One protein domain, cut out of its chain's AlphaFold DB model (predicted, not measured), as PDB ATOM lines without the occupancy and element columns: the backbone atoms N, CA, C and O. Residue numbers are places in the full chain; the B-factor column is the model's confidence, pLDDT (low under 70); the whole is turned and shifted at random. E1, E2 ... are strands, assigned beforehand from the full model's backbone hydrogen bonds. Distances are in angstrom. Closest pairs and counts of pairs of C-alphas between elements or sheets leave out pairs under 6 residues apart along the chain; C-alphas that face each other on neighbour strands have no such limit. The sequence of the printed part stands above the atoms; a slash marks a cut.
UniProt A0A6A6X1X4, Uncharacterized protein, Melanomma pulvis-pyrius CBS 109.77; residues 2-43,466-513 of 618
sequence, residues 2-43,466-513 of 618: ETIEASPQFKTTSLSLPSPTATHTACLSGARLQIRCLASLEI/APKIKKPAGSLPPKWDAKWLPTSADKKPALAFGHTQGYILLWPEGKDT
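This is residues 2 to 43 and 466 to 513 of the 618 residues of an uncharacterized protein of Melanomma pulvis-pyrius CBS 109.77 (UniProt A0A6A6X1X4). With little regular structure, this is a three-stranded sheet, E3 E4 E5, and a separate hairpin, E1 and E2; the first stretch pairs along E5, then crosses to E1. The 90 printed residues hold no named helix and five strands, E1 to E5; both sheets are antiparallel, class all strand. The whole is compact, radius of gyration of the C-alphas 13.0 A, spanning 41 by 29 by 18 A.

Residues 5 to 6 and 10 to 11 pair antiparallel with E5, residues 502 to 507; residues 17 to 18 pair with E1, residues 24 to 28. E1 and E2, residues 32 to 37, form a hairpin; N 27 and O 34 are 3.0 A apart. E3, residues 481 to 484, E4, residues 495 to 499, and E5 form a meander, each strand the antiparallel neighbour of the one before, with N 483 to O 496 and N 497 to O 504 both 2.9 A. E1 and E4 are apart.

E1 begins at C-alpha 24, (219.665, 268.905, 189.378). E2 measures 16.2 A and E5 17.2 A, ending at C-alpha 507, (221.777, 276.362, 202.708).

Residues 44 to 465 are not printed; C-alphas 43 and 466 are 25.1 A apart. No link printed whole is long. Residues 2 to 3 have pLDDT under 70.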
ATOM      1  N   GLU A   2     223.934 283.054 211.506       46.75
ATOM      2  CA  GLU A   2     223.076 284.233 211.251       46.75
ATOM      3  C   GLU A   2     222.486 284.340 209.835       46.75
ATOM      4  O   GLU A   2     221.716 285.257 209.579       46.75
ATOM      5  N   THR A   3     222.726 283.400 208.914       64.88
ATOM      6  CA  THR A   3     222.139 283.485 207.561       64.88
ATOM      7  C   THR A   3     221.783 282.118 206.967       64.88
ATOM      8  O   THR A   3     222.301 281.712 205.930       64.88
ATOM      9  N   ILE A   4     220.845 281.391 207.593       84.94
ATOM     10  CA  ILE A   4     220.231 280.224 206.935       84.94
ATOM     11  C   ILE A   4     219.430 280.723 205.730       84.94
ATOM     12  O   ILE A   4     218.351 281.307 205.882       84.94
ATOM     13  N   GLU A   5     219.891 280.401 204.530       92.00
ATOM     14  CA  GLU A   5     219.205 280.749 203.292       92.00
ATOM     15  C   GLU A   5     218.308 279.597 202.822       92.00
ATOM     16  O   GLU A   5     218.601 278.417 203.032       92.00
ATOM     17  N   ALA A   6     217.170 279.929 202.212       93.75
ATOM     18  CA  ALA A   6     216.228 278.951 201.680       93.75
ATOM     19  C   ALA A   6     215.678 279.395 200.328       93.75
ATOM     20  O   ALA A   6     215.469 280.585 200.093       93.75
ATOM     21  N   SER A   7     215.410 278.436 199.445       95.06
ATOM     22  CA  SER A   7     214.660 278.705 198.223       95.06
ATOM     23  C   SER A   7     213.180 278.964 198.536       95.06
ATOM     24  O   SER A   7     212.690 278.547 199.590       95.06
ATOM     25  N   PRO A   8     212.418 279.532 197.584       94.62
ATOM     26  CA  PRO A   8     210.964 279.439 197.613       94.62
ATOM     27  C   PRO A   8     210.495 277.979 197.693       94.62
ATOM     28  O   PRO A   8     211.193 277.063 197.242       94.62
ATOM     29  N   GLN A   9     209.292 277.768 198.230       95.50
ATOM     30  CA  GLN A   9     208.640 276.459 198.215       95.50
ATOM     31  C   GLN A   9     208.180 276.113 196.797       95.50
ATOM     32  O   GLN A   9     207.339 276.794 196.208       95.50
ATOM     33  N   PHE A  10     208.690 275.004 196.270       96.19
ATOM     34  CA  PHE A  10     208.273 274.450 194.990       96.19
ATOM     35  C   PHE A  10     207.150 273.437 195.206       96.19
ATOM     36  O   PHE A  10     207.285 272.524 196.019       96.19
ATOM     37  N   LYS A  11     206.042 273.584 194.471       95.44
ATOM     38  CA  LYS A  11     204.916 272.638 194.504       95.44
ATOM     39  C   LYS A  11     205.271 271.354 193.759       95.44
ATOM     40  O   LYS A  11     205.930 271.396 192.723       95.44
ATOM     41  N   THR A  12     204.813 270.223 194.274       95.00
ATOM     42  CA  THR A  12     205.056 268.900 193.688       95.00
ATOM     43  C   THR A  12     203.932 267.939 194.084       95.00
ATOM     44  O   THR A  12     203.074 268.291 194.885       95.00
ATOM     45  N   THR A  13     203.897 266.757 193.481       94.31
ATOM     46  CA  THR A  13     203.032 265.628 193.845       94.31
ATOM     47  C   THR A  13     203.842 264.390 194.252       94.31
ATOM     48  O   THR A  13     203.262 263.333 194.486       94.31
ATOM     49  N   SER A  14     205.173 264.498 194.343       94.38
ATOM     50  CA  SER A  14     206.077 263.460 194.850       94.38
ATOM     51  C   SER A  14     207.116 264.066 195.796       94.38
ATOM     52  O   SER A  14     207.240 265.280 195.907       94.38
ATOM     53  N   LEU A  15     207.914 263.233 196.467       93.44
ATOM     54  CA  LEU A  15     209.136 263.739 197.101       93.44
ATOM     55  C   LEU A  15     210.105 264.245 196.025       93.44
ATOM     56  O   LEU A  15     210.144 263.696 194.917       93.44
ATOM     57  N   SER A  16     210.881 265.277 196.354       94.19
ATOM     58  CA  SER A  16     211.976 265.717 195.498       94.19
ATOM     59  C   SER A  16     213.141 264.735 195.583       94.19
ATOM     60  O   SER A  16     213.455 264.174 196.636       94.19
ATOM     61  N   LEU A  17     213.776 264.507 194.440       95.81
ATOM     62  CA  LEU A  17     214.906 263.611 194.297       95.81
ATOM     63  C   LEU A  17     216.095 264.395 193.733       95.81
ATOM     64  O   LEU A  17     216.171 264.612 192.517       95.81
ATOM     65  N   PRO A  18     217.036 264.818 194.588       95.31
ATOM     66  CA  PRO A  18     218.296 265.384 194.139       95.31
ATOM     67  C   PRO A  18     219.110 264.401 193.297       95.31
ATOM     68  O   PRO A  18     219.146 263.202 193.576       95.31
ATOM     69  N   SER A  19     219.790 264.920 192.279       94.69
ATOM     70  CA  SER A  19     220.758 264.155 191.492       94.69
ATOM     71  C   SER A  19     221.981 263.775 192.343       94.69
ATOM     72  O   SER A  19     222.421 264.587 193.166       94.69
ATOM     73  N   PRO A  20     222.606 262.606 192.104       91.62
ATOM     74  CA  PRO A  20     223.817 262.172 192.809       91.62
ATOM     75  C   PRO A  20     225.030 263.099 192.649       91.62
ATOM     76  O   PRO A  20     226.034 262.913 193.324       91.62
ATOM     77  N   THR A  21     224.962 264.081 191.745       90.25
ATOM     78  CA  THR A  21     226.029 265.057 191.490       90.25
ATOM     79  C   THR A  21     225.679 266.468 191.963       90.25
ATOM     80  O   THR A  21     226.387 267.409 191.622       90.25
ATOM     81  N   ALA A  22     224.572 266.636 192.702       91.00
ATOM     82  CA  ALA A  22     224.098 267.929 193.208       91.00
ATOM     83  C   ALA A  22     223.918 269.012 192.121       91.00
ATOM     84  O   ALA A  22     224.026 270.204 192.393       91.00
ATOM     85  N   THR A  23     223.616 268.613 190.881       91.38
ATOM     86  CA  THR A  23     223.420 269.548 189.753       91.38
ATOM     87  C   THR A  23     221.947 269.851 189.492       91.38
ATOM     88  O   THR A  23     221.574 270.988 189.211       91.38
ATOM     89  N   HIS A  24     221.100 268.834 189.632       94.44
ATOM     90  CA  HIS A  24     219.665 268.905 189.378       94.44
ATOM     91  C   HIS A  24     218.864 268.296 190.528       94.44
ATOM     92  O   HIS A  24     219.386 267.504 191.317       94.44
ATOM     93  N   THR A  25     217.578 268.622 190.587       95.75
ATOM     94  CA  THR A  25     216.575 267.913 191.388       95.75
ATOM     95  C   THR A  25     215.370 267.587 190.518       95.75
ATOM     96  O   THR A  25     215.005 268.377 189.645       95.75
ATOM     97  N   ALA A  26     214.777 266.416 190.719       97.12
ATOM     98  CA  ALA A  26     213.612 265.964 189.976       97.12
ATOM     99  C   ALA A  26     212.428 265.703 190.897       97.12
ATOM    100  O   ALA A  26     212.589 265.258 192.032       97.12
ATOM    101  N   CYS A  27     211.229 265.952 190.392       96.94
ATOM    102  CA  CYS A  27     209.991 265.610 191.071       96.94
ATOM    103  C   CYS A  27     208.855 265.425 190.061       96.94
ATOM    104  O   CYS A  27     208.972 265.790 188.888       96.94
ATOM    105  N   LEU A  28     207.741 264.866 190.521       97.12
ATOM    106  CA  LEU A  28     206.494 264.868 189.767       97.12
ATOM    107  C   LEU A  28     205.677 266.106 190.127       97.12
ATOM    108  O   LEU A  28     205.623 266.512 191.285       97.12
ATOM    109  N   SER A  29     205.031 266.709 189.141       95.31
ATOM    110  CA  SER A  29     204.064 267.789 189.337       95.31
ATOM    111  C   SER A  29     202.820 267.468 188.521       95.31
ATOM    112  O   SER A  29     202.731 267.807 187.338       95.31
ATOM    113  N   GLY A  30     201.873 266.768 189.146       93.00
ATOM    114  CA  GLY A  30     200.759 266.151 188.435       93.00
ATOM    115  C   GLY A  30     201.281 265.076 187.481       93.00
ATOM    116  O   GLY A  30     202.164 264.304 187.841       93.00
ATOM    117  N   ALA A  31     200.792 265.062 186.241       94.81
ATOM    118  CA  ALA A  31     201.211 264.110 185.209       94.81
ATOM    119  C   ALA A  31     202.493 264.529 184.460       94.81
ATOM    120  O   ALA A  31     202.642 264.239 183.275       94.81
ATOM    121  N   ARG A  32     203.411 265.265 185.099       96.50
ATOM    122  CA  ARG A  32     204.668 265.702 184.471       96.50
ATOM    123  C   ARG A  32     205.860 265.422 185.367       96.50
ATOM    124  O   ARG A  32     205.829 265.745 186.552       96.50
ATOM    125  N   LEU A  33     206.925 264.901 184.772       97.19
ATOM    126  CA  LEU A  33     208.257 264.901 185.361       97.19
ATOM    127  C   LEU A  33     208.872 266.290 185.177       97.19
ATOM    128  O   LEU A  33     209.037 266.741 184.045       97.19
ATOM    129  N   GLN A  34     209.232 266.947 186.275       97.06
ATOM    130  CA  GLN A  34     209.940 268.224 186.265       97.06
ATOM    131  C   GLN A  34     211.367 268.039 186.767       97.06
ATOM    132  O   GLN A  34     211.596 267.421 187.805       97.06
ATOM    133  N   ILE A  35     212.320 268.612 186.035       96.88
ATOM    134  CA  ILE A  35     213.735 268.640 186.395       96.88
ATOM    135  C   ILE A  35     214.154 270.094 186.537       96.88
ATOM    136  O   ILE A  35     214.010 270.886 185.605       96.88
ATOM    137  N   ARG A  36     214.682 270.435 187.709       95.75
ATOM    138  CA  ARG A  36     215.121 271.781 188.066       95.75
ATOM    139  C   ARG A  36     216.636 271.821 188.217       95.75
ATOM    140  O   ARG A  36     217.210 270.944 188.865       95.75
ATOM    141  N   CYS A  37     217.270 272.842 187.651       94.38
ATOM    142  CA  CYS A  37     218.680 273.142 187.881       94.38
ATOM    143  C   CYS A  37     218.859 273.682 189.306       94.38
ATOM    144  O   CYS A  37     218.144 274.591 189.717       94.38
ATOM    145  N   LEU A  38     219.804 273.137 190.073       91.44
ATOM    146  CA  LEU A  38     220.053 273.589 191.448       91.44
ATOM    147  C   LEU A  38     220.810 274.925 191.512       91.44
ATOM    148  O   LEU A  38     220.736 275.602 192.531       91.44
ATOM    149  N   ALA A  39     221.493 275.318 190.430       88.88
ATOM    150  CA  ALA A  39     222.216 276.587 190.351       88.88
ATOM    151  C   ALA A  39     221.295 277.772 190.011       88.88
ATOM    152  O   ALA A  39     221.316 278.775 190.718       88.88
ATOM    153  N   SER A  40     220.469 277.657 188.961       91.69
ATOM    154  CA  SER A  40     219.538 278.727 188.554       91.69
ATOM    155  C   SER A  40     218.171 278.641 189.231       91.69
ATOM    156  O   SER A  40     217.416 279.604 189.222       91.69
ATOM    157  N   LEU A  41     217.836 277.490 189.825       93.19
ATOM    158  CA  LEU A  41     216.498 277.165 190.325       93.19
ATOM    159  C   LEU A  41     215.417 277.122 189.239       93.19
ATOM    160  O   LEU A  41     214.236 277.038 189.571       93.19
ATOM    161  N   GLU A  42     215.779 277.098 187.959       95.25
ATOM    162  CA  GLU A  42     214.835 277.037 186.841       95.25
ATOM    163  C   GLU A  42     214.521 275.600 186.421       95.25
ATOM    164  O   GLU A  42     215.325 274.681 186.604       95.25
ATOM    165  N   ILE A  43     213.327 275.397 185.860       95.44
ATOM    166  CA  ILE A  43     212.928 274.108 185.290       95.44
ATOM    167  C   ILE A  43     213.593 273.981 183.921       95.44
ATOM    168  O   ILE A  43     213.213 274.681 182.991       95.44
ATOM    169  N   ALA A 466     209.330 275.744 209.840       92.56
ATOM    170  CA  ALA A 466     207.929 276.159 209.806       92.56
ATOM    171  C   ALA A 466     207.677 277.485 209.057       92.56
ATOM    172  O   ALA A 466     206.731 277.525 208.265       92.56
ATOM    173  N   PRO A 467     208.510 278.543 209.192       92.06
ATOM    174  CA  PRO A 467     208.305 279.776 208.425       92.06
ATOM    175  C   PRO A 467     208.633 279.643 206.927       92.06
ATOM    176  O   PRO A 467     208.231 280.490 206.133       92.06
ATOM    177  N   LYS A 468     209.370 278.602 206.520       92.88
ATOM    178  CA  LYS A 468     209.913 278.436 205.162       92.88
ATOM    179  C   LYS A 468     209.142 277.426 204.311       92.88
ATOM    180  O   LYS A 468     209.233 277.474 203.087       92.88
ATOM    181  N   ILE A 469     208.383 276.518 204.928       94.50
ATOM    182  CA  ILE A 469     207.605 275.501 204.214       94.50
ATOM    183  C   ILE A 469     206.244 275.263 204.859       94.50
ATOM    184  O   ILE A 469     206.118 275.027 206.060       94.50
ATOM    185  N   LYS A 470     205.197 275.291 204.032       93.56
ATOM    186  CA  LYS A 470     203.830 274.999 204.473       93.56
ATOM    187  C   LYS A 470     203.640 273.499 204.671       93.56
ATOM    188  O   LYS A 470     204.139 272.709 203.874       93.56
ATOM    189  N   LYS A 471     202.862 273.114 205.685       90.94
ATOM    190  CA  LYS A 471     202.429 271.722 205.881       90.94
ATOM    191  C   LYS A 471     201.612 271.228 204.669       90.94
ATOM    192  O   LYS A 471     200.914 272.035 204.051       90.94
ATOM    193  N   PRO A 472     201.668 269.925 204.333       90.19
ATOM    194  CA  PRO A 472     200.776 269.336 203.338       90.19
ATOM    195  C   PRO A 472     199.309 269.551 203.715       90.19
ATOM    196  O   PRO A 472     198.940 269.467 204.884       90.19
ATOM    197  N   ALA A 473     198.469 269.776 202.709       87.50
ATOM    198  CA  ALA A 473     197.025 269.757 202.861       87.50
ATOM    199  C   ALA A 473     196.542 268.317 203.097       87.50
ATOM    200  O   ALA A 473     196.908 267.405 202.349       87.50
ATOM    201  N   GLY A 474     195.712 268.119 204.121       85.69
ATOM    202  CA  GLY A 474     195.140 266.823 204.490       85.69
ATOM    203  C   GLY A 474     195.088 266.617 206.003       85.69
ATOM    204  O   GLY A 474     195.660 267.393 206.762       85.69
ATOM    205  N   SER A 475     194.388 265.567 206.434       72.25
ATOM    206  CA  SER A 475     194.272 265.177 207.847       72.25
ATOM    207  C   SER A 475     195.379 264.229 208.320       72.25
ATOM    208  O   SER A 475     195.510 263.998 209.519       72.25
ATOM    209  N   LEU A 476     196.165 263.658 207.399       83.12
ATOM    210  CA  LEU A 476     197.248 262.739 207.742       83.12
ATOM    211  C   LEU A 476     198.485 263.498 208.250       83.12
ATOM    212  O   LEU A 476     198.820 264.544 207.685       83.12
ATOM    213  N   PRO A 477     199.208 262.951 209.245       83.25
ATOM    214  CA  PRO A 477     200.463 263.529 209.713       83.25
ATOM    215  C   PRO A 477     201.482 263.713 208.577       83.25
ATOM    216  O   PRO A 477     201.639 262.824 207.727       83.25
ATOM    217  N   PRO A 478     202.193 264.853 208.528       84.94
ATOM    218  CA  PRO A 478     203.150 265.127 207.468       84.94
ATOM    219  C   PRO A 478     204.361 264.194 207.555       84.94
ATOM    220  O   PRO A 478     205.018 264.074 208.586       84.94
ATOM    221  N   LYS A 479     204.720 263.573 206.427       90.94
ATOM    222  CA  LYS A 479     205.975 262.824 206.301       90.94
ATOM    223  C   LYS A 479     207.058 263.719 205.704       90.94
ATOM    224  O   LYS A 479     207.173 263.822 204.483       90.94
ATOM    225  N   TRP A 480     207.836 264.350 206.578       94.12
ATOM    226  CA  TRP A 480     208.997 265.154 206.199       94.12
ATOM    227  C   TRP A 480     210.174 264.277 205.752       94.12
ATOM    228  O   TRP A 480     210.484 263.266 206.389       94.12
ATOM    229  N   ASP A 481     210.830 264.685 204.670       95.38
ATOM    230  CA  ASP A 481     212.043 264.086 204.115       95.38
ATOM    231  C   ASP A 481     213.116 265.168 203.952       95.38
ATOM    232  O   ASP A 481     212.819 266.298 203.560       95.38
ATOM    233  N   ALA A 482     214.360 264.820 204.261       96.25
ATOM    234  CA  ALA A 482     215.506 265.715 204.219       96.25
ATOM    235  C   ALA A 482     216.705 264.936 203.678       96.25
ATOM    236  O   ALA A 482     216.987 263.833 204.147       96.25
ATOM    237  N   LYS A 483     217.398 265.484 202.681       95.94
ATOM    238  CA  LYS A 483     218.525 264.814 202.022       95.94
ATOM    239  C   LYS A 483     219.631 265.802 201.717       95.94
ATOM    240  O   LYS A 483     219.368 266.838 201.105       95.94
ATOM    241  N   TRP A 484     220.859 265.447 202.082       96.31
ATOM    242  CA  TRP A 484     222.042 266.181 201.649       96.31
ATOM    243  C   TRP A 484     222.114 266.236 200.127       96.31
ATOM    244  O   TRP A 484     221.905 265.233 199.440       96.31
ATOM    245  N   LEU A 485     222.438 267.413 199.604       94.31
ATOM    246  CA  LEU A 485     222.964 267.539 198.259       94.31
ATOM    247  C   LEU A 485     224.451 267.170 198.342       94.31
ATOM    248  O   LEU A 485     225.138 267.709 199.205       94.31
ATOM    249  N   PRO A 486     224.965 266.260 197.497       89.00
ATOM    250  CA  PRO A 486     226.374 265.876 197.512       89.00
ATOM    251  C   PRO A 486     227.262 266.985 196.932       89.00
ATOM    252  O   PRO A 486     227.807 266.864 195.836       89.00
ATOM    253  N   THR A 487     227.367 268.100 197.653       87.50
ATOM    254  CA  THR A 487     228.275 269.199 197.337       87.50
ATOM    255  C   THR A 487     229.713 268.773 197.613       87.50
ATOM    256  O   THR A 487     229.982 267.858 198.393       87.50
ATOM    257  N   SER A 488     230.662 269.398 196.927       84.62
ATOM    258  CA  SER A 488     232.084 269.184 197.177       84.62
ATOM    259  C   SER A 488     232.498 269.825 198.510       84.62
ATOM    260  O   SER A 488     231.816 270.719 199.001       84.62
ATOM    261  N   ALA A 489     233.589 269.349 199.118       83.31
ATOM    262  CA  ALA A 489     234.009 269.789 200.455       83.31
ATOM    263  C   ALA A 489     234.436 271.273 200.526       83.31
ATOM    264  O   ALA A 489     234.491 271.837 201.610       83.31
ATOM    265  N   ASP A 490     234.737 271.892 199.382       83.38
ATOM    266  CA  ASP A 490     235.056 273.316 199.216       83.38
ATOM    267  C   ASP A 490     233.816 274.218 199.131       83.38
ATOM    268  O   ASP A 490     233.945 275.440 199.172       83.38
ATOM    269  N   LYS A 491     232.623 273.634 198.991       86.31
ATOM    270  CA  LYS A 491     231.359 274.365 198.888       86.31
ATOM    271  C   LYS A 491     230.580 274.279 200.181       86.31
ATOM    272  O   LYS A 491     230.598 273.248 200.858       86.31
ATOM    273  N   LYS A 492     229.805 275.322 200.468       90.31
ATOM    274  CA  LYS A 492     228.884 275.296 201.603       90.31
ATOM    275  C   LYS A 492     227.865 274.154 201.470       90.31
ATOM    276  O   LYS A 492     227.410 273.849 200.358       90.31
ATOM    277  N   PRO A 493     227.484 273.513 202.589       93.06
ATOM    278  CA  PRO A 493     226.534 272.414 202.573       93.06
ATOM    279  C   PRO A 493     225.160 272.896 202.113       93.06
ATOM    280  O   PRO A 493     224.708 273.997 202.435       93.06
ATOM    281  N   ALA A 494     224.464 272.028 201.390       94.75
ATOM    282  CA  ALA A 494     223.100 272.276 200.964       94.75
ATOM    283  C   ALA A 494     222.269 270.997 201.069       94.75
ATOM    284  O   ALA A 494     222.787 269.888 200.933       94.75
ATOM    285  N   LEU A 495     220.970 271.132 201.313       95.94
ATOM    286  CA  LEU A 495     220.063 269.994 201.444       95.94
ATOM    287  C   LEU A 495     218.693 270.292 200.835       95.94
ATOM    288  O   LEU A 495     218.251 271.439 200.779       95.94
ATOM    289  N   ALA A 496     218.014 269.249 200.371       96.75
ATOM    290  CA  ALA A 496     216.609 269.314 199.992       96.75
ATOM    291  C   ALA A 496     215.752 268.898 201.190       96.75
ATOM    292  O   ALA A 496     216.025 267.867 201.804       96.75
ATOM    293  N   PHE A 497     214.717 269.676 201.501       96.88
ATOM    294  CA  PHE A 497     213.763 269.386 202.572       96.88
ATOM    295  C   PHE A 497     212.334 269.517 202.059       96.88
ATOM    296  O   PHE A 497     212.004 270.493 201.387       96.88
ATOM    297  N   GLY A 498     211.461 268.566 202.374       95.94
ATOM    298  CA  GLY A 498     210.075 268.666 201.946       95.94
ATOM    299  C   GLY A 498     209.195 267.478 202.282       95.94
ATOM    300  O   GLY A 498     209.512 266.636 203.114       95.94
ATOM    301  N   HIS A 499     208.057 267.447 201.610       94.75
ATOM    302  CA  HIS A 499     207.029 266.419 201.664       94.75
ATOM    303  C   HIS A 499     206.471 266.209 200.248       94.75
ATOM    304  O   HIS A 499     206.885 266.854 199.287       94.75
ATOM    305  N   THR A 500     205.496 265.317 200.093       93.06
ATOM    306  CA  THR A 500     204.951 264.944 198.775       93.06
ATOM    307  C   THR A 500     204.206 266.059 198.038       93.06
ATOM    308  O   THR A 500     203.930 265.901 196.857       93.06
ATOM    309  N   GLN A 501     203.860 267.166 198.703       95.00
ATOM    310  CA  GLN A 501     203.135 268.291 198.092       95.00
ATOM    311  C   GLN A 501     204.008 269.547 197.909       95.00
ATOM    312  O   GLN A 501     203.584 270.524 197.288       95.00
ATOM    313  N   GLY A 502     205.230 269.551 198.449       95.31
ATOM    314  CA  GLY A 502     206.102 270.714 198.402       95.31
ATOM    315  C   GLY A 502     207.500 270.448 198.942       95.31
ATOM    316  O   GLY A 502     207.673 269.663 199.871       95.31
ATOM    317  N   TYR A 503     208.502 271.126 198.385       97.00
ATOM    318  CA  TYR A 503     209.876 271.064 198.879       97.00
ATOM    319  C   TYR A 503     210.589 272.414 198.762       97.00
ATOM    320  O   TYR A 503     210.210 273.266 197.958       97.00
ATOM    321  N   ILE A 504     211.639 272.581 199.560       96.94
ATOM    322  CA  ILE A 504     212.576 273.703 199.548       96.94
ATOM    323  C   ILE A 504     214.010 273.177 199.449       96.94
ATOM    324  O   ILE A 504     214.301 272.024 199.779       96.94
ATOM    325  N   LEU A 505     214.908 274.040 198.994       96.25
ATOM    326  CA  LEU A 505     216.349 273.863 199.107       96.25
ATOM    327  C   LEU A 505     216.853 274.757 200.233       96.25
ATOM    328  O   LEU A 505     216.394 275.892 200.378       96.25
ATOM    329  N   LEU A 506     217.774 274.234 201.028       95.44
ATOM    330  CA  LEU A 506     218.298 274.880 202.220       95.44
ATOM    331  C   LEU A 506     219.817 274.948 202.157       95.44
ATOM    332  O   LEU A 506     220.464 273.951 201.844       95.44
ATOM    333  N   TRP A 507     220.352 276.111 202.521       94.06
ATOM    334  CA  TRP A 507     221.777 276.362 202.708       94.06
ATOM    335  C   TRP A 507     221.997 276.798 204.161       94.06
ATOM    336  O   TRP A 507     221.819 277.979 204.478       94.06
ATOM    337  N   PRO A 508     222.320 275.855 205.070       91.06
ATOM    338  CA  PRO A 508     222.479 276.146 206.497       91.06
ATOM    339  C   PRO A 508     223.522 277.230 206.802       91.06
ATOM    340  O   PRO A 508     223.358 277.982 207.758       91.06
ATOM    341  N   GLU A 509     224.552 277.344 205.960       88.38
ATOM    342  CA  GLU A 509     225.658 278.308 206.087       88.38
ATOM    343  C   GLU A 509     225.556 279.476 205.076       88.38
ATOM    344  O   GLU A 509     226.521 280.210 204.827       88.38
ATOM    345  N   GLY A 510     224.381 279.642 204.458       87.38
ATOM    346  CA  GLY A 510     224.137 280.564 203.345       87.38
ATOM    347  C   GLY A 510     224.659 280.032 202.007       87.38
ATOM    348  O   GLY A 510     225.359 279.019 201.957       87.38
ATOM    349  N   LYS A 511     224.315 280.684 200.892       84.56
ATOM    350  CA  LYS A 511     224.865 280.299 199.583       84.56
ATOM    351  C   LYS A 511     226.348 280.645 199.455       84.56
ATOM    352  O   LYS A 511     226.872 281.537 200.133       84.56
ATOM    353  N   ASP A 512     227.017 279.932 198.556       80.38
ATOM    354  CA  ASP A 512     228.316 280.359 198.045       80.38
ATOM    355  C   ASP A 512     228.127 281.661 197.255       80.38
ATOM    356  O   ASP A 512     227.238 281.758 196.403       80.38
ATOM    357  N   THR A 513     228.955 282.668 197.528       71.12
ATOM    358  CA  THR A 513     228.986 283.892 196.726       71.12
ATOM    359  C   THR A 513     229.479 283.539 195.329       71.12
ATOM    360  O   THR A 513     230.663 283.259 195.128       71.12
TER     361      THR A 513